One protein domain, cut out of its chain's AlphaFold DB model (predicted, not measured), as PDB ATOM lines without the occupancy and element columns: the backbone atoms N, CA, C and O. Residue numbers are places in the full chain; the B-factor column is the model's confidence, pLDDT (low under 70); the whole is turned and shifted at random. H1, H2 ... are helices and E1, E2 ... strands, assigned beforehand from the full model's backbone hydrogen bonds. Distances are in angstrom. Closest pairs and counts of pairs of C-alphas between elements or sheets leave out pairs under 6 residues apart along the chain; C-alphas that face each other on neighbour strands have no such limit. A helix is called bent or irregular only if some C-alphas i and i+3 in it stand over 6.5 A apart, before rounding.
ATOM      1  N   ILE A 152     -38.650 -48.630  -5.137       95.06
ATOM      2  CA  ILE A 152     -39.602 -47.530  -4.964       95.06
ATOM      3  C   ILE A 152     -39.269 -46.803  -3.660       95.06
ATOM      4  O   ILE A 152     -39.014 -47.450  -2.640       95.06
ATOM      5  N   CYS A 153     -39.285 -45.469  -3.673       95.56
ATOM      6  CA  CYS A 153     -38.956 -44.657  -2.500       95.56
ATOM      7  C   CYS A 153     -39.823 -44.979  -1.273       95.56
ATOM      8  O   CYS A 153     -39.296 -45.218  -0.175       95.56
ATOM      9  N   GLY A 154     -41.145 -44.978  -1.461       93.62
ATOM     10  CA  GLY A 154     -42.126 -45.403  -0.466       93.62
ATOM     11  C   GLY A 154     -42.217 -44.520   0.781       93.62
ATOM     12  O   GLY A 154     -42.849 -44.925   1.756       93.62
ATOM     13  N   LEU A 155     -41.591 -43.335   0.798       93.31
ATOM     14  CA  LEU A 155     -41.728 -42.403   1.917       93.31
ATOM     15  C   LEU A 155     -43.193 -42.003   2.089       93.31
ATOM     16  O   LEU A 155     -43.825 -41.534   1.144       93.31
ATOM     17  N   ALA A 156     -43.709 -42.210   3.299       91.62
ATOM     18  CA  ALA A 156     -45.085 -41.898   3.649       91.62
ATOM     19  C   ALA A 156     -45.257 -40.415   3.970       91.62
ATOM     20  O   ALA A 156     -44.420 -39.809   4.645       91.62
ATOM     21  N   GLU A 157     -46.382 -39.881   3.525       92.62
ATOM     22  CA  GLU A 157     -46.830 -38.526   3.786       92.62
ATOM     23  C   GLU A 157     -47.141 -38.290   5.264       92.62
ATOM     24  O   GLU A 157     -47.686 -39.157   5.961       92.62
ATOM     25  N   ARG A 158     -46.765 -37.108   5.757       87.81
ATOM     26  CA  ARG A 158     -46.879 -36.722   7.163       87.81
ATOM     27  C   ARG A 158     -47.342 -35.277   7.295       87.81
ATOM     28  O   ARG A 158     -46.752 -34.391   6.685       87.81
ATOM     29  N   ASP A 159     -48.306 -35.041   8.177       85.00
ATOM     30  CA  ASP A 159     -48.706 -33.703   8.620       85.00
ATOM     31  C   ASP A 159     -48.763 -33.656  10.151       85.00
ATOM     32  O   ASP A 159     -49.548 -34.385  10.761       85.00
ATOM     33  N   ALA A 160     -47.910 -32.828  10.767       77.50
ATOM     34  CA  ALA A 160     -47.873 -32.593  12.213       77.50
ATOM     35  C   ALA A 160     -47.934 -33.893  13.050       77.50
ATOM     36  O   ALA A 160     -48.713 -34.023  13.994       77.50
ATOM     37  N   GLY A 161     -47.154 -34.906  12.657       67.31
ATOM     38  CA  GLY A 161     -47.117 -36.216  13.322       67.31
ATOM     39  C   GLY A 161     -48.192 -37.232  12.896       67.31
ATOM     40  O   GLY A 161     -48.081 -38.405  13.254       67.31
ATOM     41  N   ARG A 162     -49.185 -36.856  12.080       73.38
ATOM     42  CA  ARG A 162     -50.165 -37.788  11.491       73.38
ATOM     43  C   ARG A 162     -49.623 -38.383  10.197       73.38
ATOM     44  O   ARG A 162     -49.166 -37.649   9.326       73.38
ATOM     45  N   ARG A 163     -49.680 -39.712  10.052       71.56
ATOM     46  CA  ARG A 163     -49.423 -40.371   8.760       71.56
ATOM     47  C   ARG A 163     -50.671 -40.284   7.891       71.56
ATOM     48  O   ARG A 163     -51.744 -40.692   8.330       71.56
ATOM     49  N   LEU A 164     -50.500 -39.782   6.675       81.44
ATOM     50  CA  LEU A 164     -51.527 -39.766   5.637       81.44
ATOM     51  C   LEU A 164     -51.343 -40.976   4.703       81.44
ATOM     52  O   LEU A 164     -50.408 -41.765   4.859       81.44
ATOM     53  N   THR A 165     -52.275 -41.173   3.770       83.75
ATOM     54  CA  THR A 165     -52.283 -42.336   2.864       83.75
ATOM     55  C   THR A 165     -51.316 -42.201   1.687       83.75
ATOM     56  O   THR A 165     -51.009 -43.209   1.049       83.75
ATOM     57  N   GLY A 166     -50.823 -40.994   1.393       88.88
ATOM     58  CA  GLY A 166     -49.892 -40.753   0.298       88.88
ATOM     59  C   GLY A 166     -48.514 -41.370   0.541       88.88
ATOM     60  O   GLY A 166     -47.980 -41.351   1.653       88.88
ATOM     61  N   THR A 167     -47.913 -41.910  -0.520       94.12
ATOM     62  CA  THR A 167     -46.533 -42.407  -0.513       94.12
ATOM     63  C   THR A 167     -45.798 -41.984  -1.780       94.12
ATOM     64  O   THR A 167     -46.392 -41.854  -2.851       94.12
ATOM     65  N   CYS A 168     -44.486 -41.773  -1.673       94.62
ATOM     66  CA  CYS A 168     -43.652 -41.485  -2.834       94.62
ATOM     67  C   CYS A 168     -43.537 -42.717  -3.750       94.62
ATOM     68  O   CYS A 168     -42.970 -43.738  -3.349       94.62
ATOM     69  N   ALA A 169     -44.010 -42.595  -4.993       95.00
ATOM     70  CA  ALA A 169     -43.979 -43.651  -6.010       95.00
ATOM     71  C   ALA A 169     -42.745 -43.605  -6.936       95.00
ATOM     72  O   ALA A 169     -42.695 -44.332  -7.922       95.00
ATOM     73  N   VAL A 170     -41.758 -42.746  -6.654       94.12
ATOM     74  CA  VAL A 170     -40.552 -42.622  -7.489       94.12
ATOM     75  C   VAL A 170     -39.752 -43.923  -7.467       94.12
ATOM     76  O   VAL A 170     -39.405 -44.427  -6.395       94.12
ATOM     77  N   GLU A 171     -39.445 -44.431  -8.659       93.50
ATOM     78  CA  GLU A 171     -38.542 -45.554  -8.892       93.50
ATOM     79  C   GLU A 171     -37.120 -45.042  -9.142       93.50
ATOM     80  O   GLU A 171     -36.890 -44.198 -10.009       93.50
ATOM     81  N   CYS A 172     -36.146 -45.556  -8.397       91.62
ATOM     82  CA  CYS A 172     -34.736 -45.221  -8.581       91.62
ATOM     83  C   CYS A 172     -33.841 -46.425  -8.275       91.62
ATOM     84  O   CYS A 172     -34.265 -47.393  -7.643       91.62
ATOM     85  N   ALA A 173     -32.580 -46.381  -8.706       91.69
ATOM     86  CA  ALA A 173     -31.593 -47.359  -8.254       91.69
ATOM     87  C   ALA A 173     -31.414 -47.255  -6.731       91.69
ATOM     88  O   ALA A 173     -31.410 -46.149  -6.185       91.69
ATOM     89  N   ARG A 174     -31.227 -48.385  -6.041       94.00
ATOM     90  CA  ARG A 174     -31.034 -48.429  -4.582       94.00
ATOM     91  C   ARG A 174     -29.947 -47.469  -4.098       94.00
ATOM     92  O   ARG A 174     -30.185 -46.743  -3.141       94.00
ATOM     93  N   ARG A 175     -28.808 -47.398  -4.788       92.25
ATOM     94  CA  ARG A 175     -27.723 -46.453  -4.456       92.25
ATOM     95  C   ARG A 175     -28.124 -44.976  -4.499       92.25
ATOM     96  O   ARG A 175     -27.488 -44.159  -3.853       92.25
ATOM     97  N   ALA A 176     -29.143 -44.629  -5.284       92.69
ATOM     98  CA  ALA A 176     -29.642 -43.263  -5.425       92.69
ATOM     99  C   ALA A 176     -30.828 -42.974  -4.489       92.69
ATOM    100  O   ALA A 176     -31.298 -41.840  -4.427       92.69
ATOM    101  N   LEU A 177     -31.323 -43.984  -3.763       93.88
ATOM    102  CA  LEU A 177     -32.502 -43.858  -2.914       93.88
ATOM    103  C   LEU A 177     -32.282 -42.868  -1.769       93.88
ATOM    104  O   LEU A 177     -33.184 -42.092  -1.473       93.88
ATOM    105  N   GLU A 178     -31.115 -42.888  -1.123       93.25
ATOM    106  CA  GLU A 178     -30.819 -41.965  -0.019       93.25
ATOM    107  C   GLU A 178     -30.770 -40.513  -0.499       93.25
ATOM    108  O   GLU A 178     -31.495 -39.686   0.045       93.25
ATOM    109  N   GLY A 179     -30.048 -40.233  -1.590       93.31
ATOM    110  CA  GLY A 179     -30.028 -38.897  -2.198       93.31
ATOM    111  C   GLY A 179     -31.422 -38.425  -2.623       93.31
ATOM    112  O   GLY A 179     -31.833 -37.315  -2.296       93.31
ATOM    113  N   HIS A 180     -32.221 -39.297  -3.251       94.31
ATOM    114  CA  HIS A 180     -33.621 -38.978  -3.540       94.31
ATOM    115  C   HIS A 180     -34.422 -38.672  -2.263       94.31
ATOM    116  O   HIS A 180     -35.231 -37.749  -2.259       94.31
ATOM    117  N   ARG A 181     -34.236 -39.440  -1.181       94.69
ATOM    118  CA  ARG A 181     -34.973 -39.258   0.081       94.69
ATOM    119  C   ARG A 181     -34.666 -37.930   0.763       94.69
ATOM    120  O   ARG A 181     -35.552 -37.422   1.441       94.69
ATOM    121  N   GLU A 182     -33.479 -37.362   0.580       92.81
ATOM    122  CA  GLU A 182     -33.142 -36.030   1.099       92.81
ATOM    123  C   GLU A 182     -33.938 -34.920   0.394       92.81
ATOM    124  O   GLU A 182     -34.430 -33.989   1.040       92.81
ATOM    125  N   GLU A 183     -34.128 -35.048  -0.918       93.00
ATOM    126  CA  GLU A 183     -34.843 -34.080  -1.764       93.00
ATOM    127  C   GLU A 183     -36.335 -34.411  -1.945       93.00
ATOM    128  O   GLU A 183     -37.091 -33.661  -2.563       93.00
ATOM    129  N   CYS A 184     -36.787 -35.543  -1.403       95.25
ATOM    130  CA  CYS A 184     -38.138 -36.038  -1.603       95.25
ATOM    131  C   CYS A 184     -39.176 -35.097  -0.978       95.25
ATOM    132  O   CYS A 184     -39.093 -34.736   0.197       95.25
ATOM    133  N   ALA A 185     -40.241 -34.798  -1.722       93.69
ATOM    134  CA  ALA A 185     -41.362 -33.995  -1.229       93.69
ATOM    135  C   ALA A 185     -42.048 -34.604   0.018       93.69
ATOM    136  O   ALA A 185     -42.626 -33.880   0.828       93.69
ATOM    137  N   TYR A 186     -41.951 -35.928   0.195       94.00
ATOM    138  CA  TYR A 186     -42.483 -36.671   1.343       94.00
ATOM    139  C   TYR A 186     -41.502 -36.764   2.524       94.00
ATOM    140  O   TYR A 186     -41.887 -37.247   3.591       94.00
ATOM    141  N   ALA A 187     -40.252 -36.312   2.365       93.12
ATOM    142  CA  ALA A 187     -39.232 -36.344   3.411       93.12
ATOM    143  C   ALA A 187     -39.660 -35.540   4.640       93.12
ATOM    144  O   ALA A 187     -40.289 -34.492   4.509       93.12
ATOM    145  N   ALA A 188     -39.300 -36.012   5.834       92.06
ATOM    146  CA  ALA A 188     -39.591 -35.288   7.064       92.06
ATOM    147  C   ALA A 188     -38.731 -34.018   7.149       92.06
ATOM    148  O   ALA A 188     -37.505 -34.081   7.070       92.06
ATOM    149  N   ARG A 189     -39.380 -32.868   7.324       92.81
ATOM    150  CA  ARG A 189     -38.752 -31.562   7.520       92.81
ATOM    151  C   ARG A 189     -39.357 -30.897   8.751       92.81
ATOM    152  O   ARG A 189     -40.572 -30.922   8.940       92.81
ATOM    153  N   GLY A 190     -38.489 -30.337   9.589       92.12
ATOM    154  CA  GLY A 190     -38.892 -29.488  10.705       92.12
ATOM    155  C   GLY A 190     -39.223 -28.071  10.239       92.12
ATOM    156  O   GLY A 190     -38.847 -27.666   9.134       92.12
ATOM    157  N   CYS A 191     -39.911 -27.312  11.087       91.88
ATOM    158  CA  CYS A 191     -40.128 -25.889  10.857       91.88
ATOM    159  C   CYS A 191     -38.795 -25.119  10.852       91.88
ATOM    160  O   CYS A 191     -37.891 -25.401  11.635       91.88
ATOM    161  N   VAL A 192     -38.679 -24.122   9.972       91.25
ATOM    162  CA  VAL A 192     -37.499 -23.237   9.893       91.25
ATOM    163  C   VAL A 192     -37.470 -22.178  10.999       91.25
ATOM    164  O   VAL A 192     -36.430 -21.571  11.245       91.25
ATOM    165  N   ASN A 193     -38.610 -21.928  11.647       89.12
ATOM    166  CA  ASN A 193     -38.741 -20.908  12.678       89.12
ATOM    167  C   ASN A 193     -38.293 -21.464  14.034       89.12
ATOM    168  O   ASN A 193     -38.791 -22.492  14.495       89.12
ATOM    169  N   ALA A 194     -37.359 -20.766  14.683       85.38
ATOM    170  CA  ALA A 194     -36.796 -21.183  15.962       85.38
ATOM    171  C   ALA A 194     -37.873 -21.296  17.058       85.38
ATOM    172  O   ALA A 194     -38.673 -20.380  17.245       85.38
ATOM    173  N   GLY A 195     -37.856 -22.406  17.802       85.44
ATOM    174  CA  GLY A 195     -38.816 -22.694  18.876       85.44
ATOM    175  C   GLY A 195     -40.089 -23.422  18.430       85.44
ATOM    176  O   GLY A 195     -40.924 -23.730  19.270       85.44
ATOM    177  N   CYS A 196     -40.246 -23.724  17.137       89.62
ATOM    178  CA  CYS A 196     -41.369 -24.513  16.644       89.62
ATOM    179  C   CYS A 196     -41.005 -25.999  16.493       89.62
ATOM    180  O   CYS A 196     -40.137 -26.348  15.696       89.62
ATOM    181  N   ASP A 197     -41.747 -26.873  17.177       90.88
ATOM    182  CA  ASP A 197     -41.549 -28.333  17.152       90.88
ATOM    183  C   ASP A 197     -42.301 -29.049  16.014       90.88
ATOM    184  O   ASP A 197     -42.419 -30.277  15.990       90.88
ATOM    185  N   TRP A 198     -42.861 -28.304  15.058       92.06
ATOM    186  CA  TRP A 198     -43.596 -28.904  13.947       92.06
ATOM    187  C   TRP A 198     -42.662 -29.722  13.044       92.06
ATOM    188  O   TRP A 198     -41.602 -29.248  12.627       92.06
ATOM    189  N   VAL A 199     -43.099 -30.938  12.696       92.81
ATOM    190  CA  VAL A 199     -42.438 -31.831  11.735       92.81
ATOM    191  C   VAL A 199     -43.486 -32.430  10.796       92.81
ATOM    192  O   VAL A 199     -44.441 -33.077  11.237       92.81
ATOM    193  N   GLY A 200     -43.283 -32.264   9.490       92.56
ATOM    194  CA  GLY A 200     -44.163 -32.789   8.442       92.56
ATOM    195  C   GLY A 200     -43.402 -33.133   7.164       92.56
ATOM    196  O   GLY A 200     -42.174 -33.070   7.123       92.56
ATOM    197  N   SER A 201     -44.115 -33.540   6.115       93.88
ATOM    198  CA  SER A 201     -43.523 -33.734   4.790       93.88
ATOM    199  C   SER A 201     -43.008 -32.406   4.222       93.88
ATOM    200  O   SER A 201     -43.621 -31.358   4.425       93.88
ATOM    201  N   ALA A 202     -41.894 -32.447   3.488       93.25
ATOM    202  CA  ALA A 202     -41.220 -31.276   2.931       93.25
ATOM    203  C   ALA A 202     -42.154 -30.363   2.120       93.25
ATOM    204  O   ALA A 202     -42.031 -29.143   2.201       93.25
ATOM    205  N   MET A 203     -43.124 -30.943   1.405       91.69
ATOM    206  CA  MET A 203     -44.141 -30.195   0.655       91.69
ATOM    207  C   MET A 203     -44.998 -29.253   1.520       91.69
ATOM    208  O   MET A 203     -45.440 -28.226   1.018       91.69
ATOM    209  N   TYR A 204     -45.185 -29.555   2.810       91.69
ATOM    210  CA  TYR A 204     -45.987 -28.756   3.746       91.69
ATOM    211  C   TYR A 204     -45.163 -27.765   4.573       91.69
ATOM    212  O   TYR A 204     -45.720 -26.878   5.218       91.69
ATOM    213  N   ALA A 205     -43.833 -27.892   4.567       90.81
ATOM    214  CA  ALA A 205     -42.966 -27.116   5.451       90.81
ATOM    215  C   ALA A 205     -43.035 -25.609   5.180       90.81
ATOM    216  O   ALA A 205     -43.006 -24.811   6.116       90.81
ATOM    217  N   ARG A 206     -43.160 -25.219   3.907       89.31
ATOM    218  CA  ARG A 206     -43.289 -23.814   3.514       89.31
ATOM    219  C   ARG A 206     -44.623 -23.222   3.968       89.31
ATOM    220  O   ARG A 206     -44.621 -22.183   4.619       89.31
ATOM    221  N   ASP A 207     -45.724 -23.907   3.674       90.06
ATOM    222  CA  ASP A 207     -47.068 -23.445   4.030       90.06
ATOM    223  C   ASP A 207     -47.219 -23.322   5.549       90.06
ATOM    224  O   ASP A 207     -47.744 -22.325   6.043       90.06
ATOM    225  N   HIS A 208     -46.668 -24.278   6.307       90.81
ATOM    226  CA  HIS A 208     -46.583 -24.174   7.760       90.81
ATOM    227  C   HIS A 208     -45.758 -22.957   8.203       90.81
ATOM    228  O   HIS A 208     -46.215 -22.187   9.045       90.81
ATOM    229  N   ALA A 209     -44.552 -22.764   7.656       89.88
ATOM    230  CA  ALA A 209     -43.667 -21.666   8.050       89.88
ATOM    231  C   ALA A 209     -44.310 -20.283   7.854       89.88
ATOM    232  O   ALA A 209     -44.028 -19.364   8.628       89.88
ATOM    233  N   ASP A 210     -45.193 -20.143   6.860       88.62
ATOM    234  CA  ASP A 210     -45.900 -18.897   6.574       88.62
ATOM    235  C   ASP A 210     -46.957 -18.527   7.620       88.62
ATOM    236  O   ASP A 210     -47.113 -17.333   7.904       88.62
ATOM    237  N   VAL A 211     -47.614 -19.527   8.219       88.25
ATOM    238  CA  VAL A 211     -48.645 -19.379   9.267       88.25
ATOM    239  C   VAL A 211     -48.146 -19.735  10.672       88.25
ATOM    240  O   VAL A 211     -48.926 -19.791  11.619       88.25
ATOM    241  N   CYS A 212     -46.851 -19.998  10.818       89.25
ATOM    242  CA  CYS A 212     -46.244 -20.422  12.070       89.25
ATOM    243  C   CYS A 212     -46.295 -19.308  13.125       89.25
ATOM    244  O   CYS A 212     -45.873 -18.180  12.876       89.25
TER     245      CYS A 212
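This is residues 152 to 212 of the 578 residues of the protein "Hypothetical protein" of Ostreococcus sp. 'lucimarinus' (UniProt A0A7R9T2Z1). Two small antiparallel hairpins, E1 with E2 and E4 with E5, meet in the middle of an elongated body, E1 coming beside E5. H1, with E3 before it, makes one end of the long axis, and H2 packs on E4 and runs toward the other end. The printed part has 61 residues, in the order E1 E2 E3 H1 E4 E5 H2, mixed in class. It is only just compact, close to loose, with a radius of gyration of the C-alphas of 12.3 A and spans of 37 by 22 by 15 A.

Look first at the hairpin of E1, residues 156 to 159, and E2, residues 162 to 167: N 157 and O 166 are 2.9 A apart, within hydrogen-bond range. In the other hairpin, E4, residues 188 to 190, and E5, residues 199 to 201, N 189 and O 200 are 2.8 A apart, also within range. Between the hairpins, the closest C-alphas of E1 and E5 are those of Asp 159 and Gly 200, 4.6 A apart. H2, residues 202 to 211, comes closest to E4 at the C-alphas of Arg 189 and Ala 202, 5.2 A. E3, residues 171 to 173, pairs with no named strand and meets H1, residues 174 to 183, only through their link. H1 and H2 are only just apart, their closest C-alphas 8.4 A. In each helix 3 of 6 O i to N i+4 pairs are within hydrogen-bond range.

Find C-alpha 156 at (-45.085, -41.898, 3.649); from there E1 runs 10.2 A, and E2 then covers 13.4 A. H1 spans 15.1 A, and H2 spans 15.4 A to C-alpha 211 at (-48.645, -19.379, 9.267). Both are irregular: C-alphas 175 and 178, and likewise 203 and 206, are 7.0 A apart.

The C-alphas farthest apart are those of Ala 173 and Gly 195, 37.4 A. The printed part has no cut, and its links are tight except the short one from E4 to E5. Mean pLDDT of the printed part is 90.3; look for low confidence at residue 161, under 70.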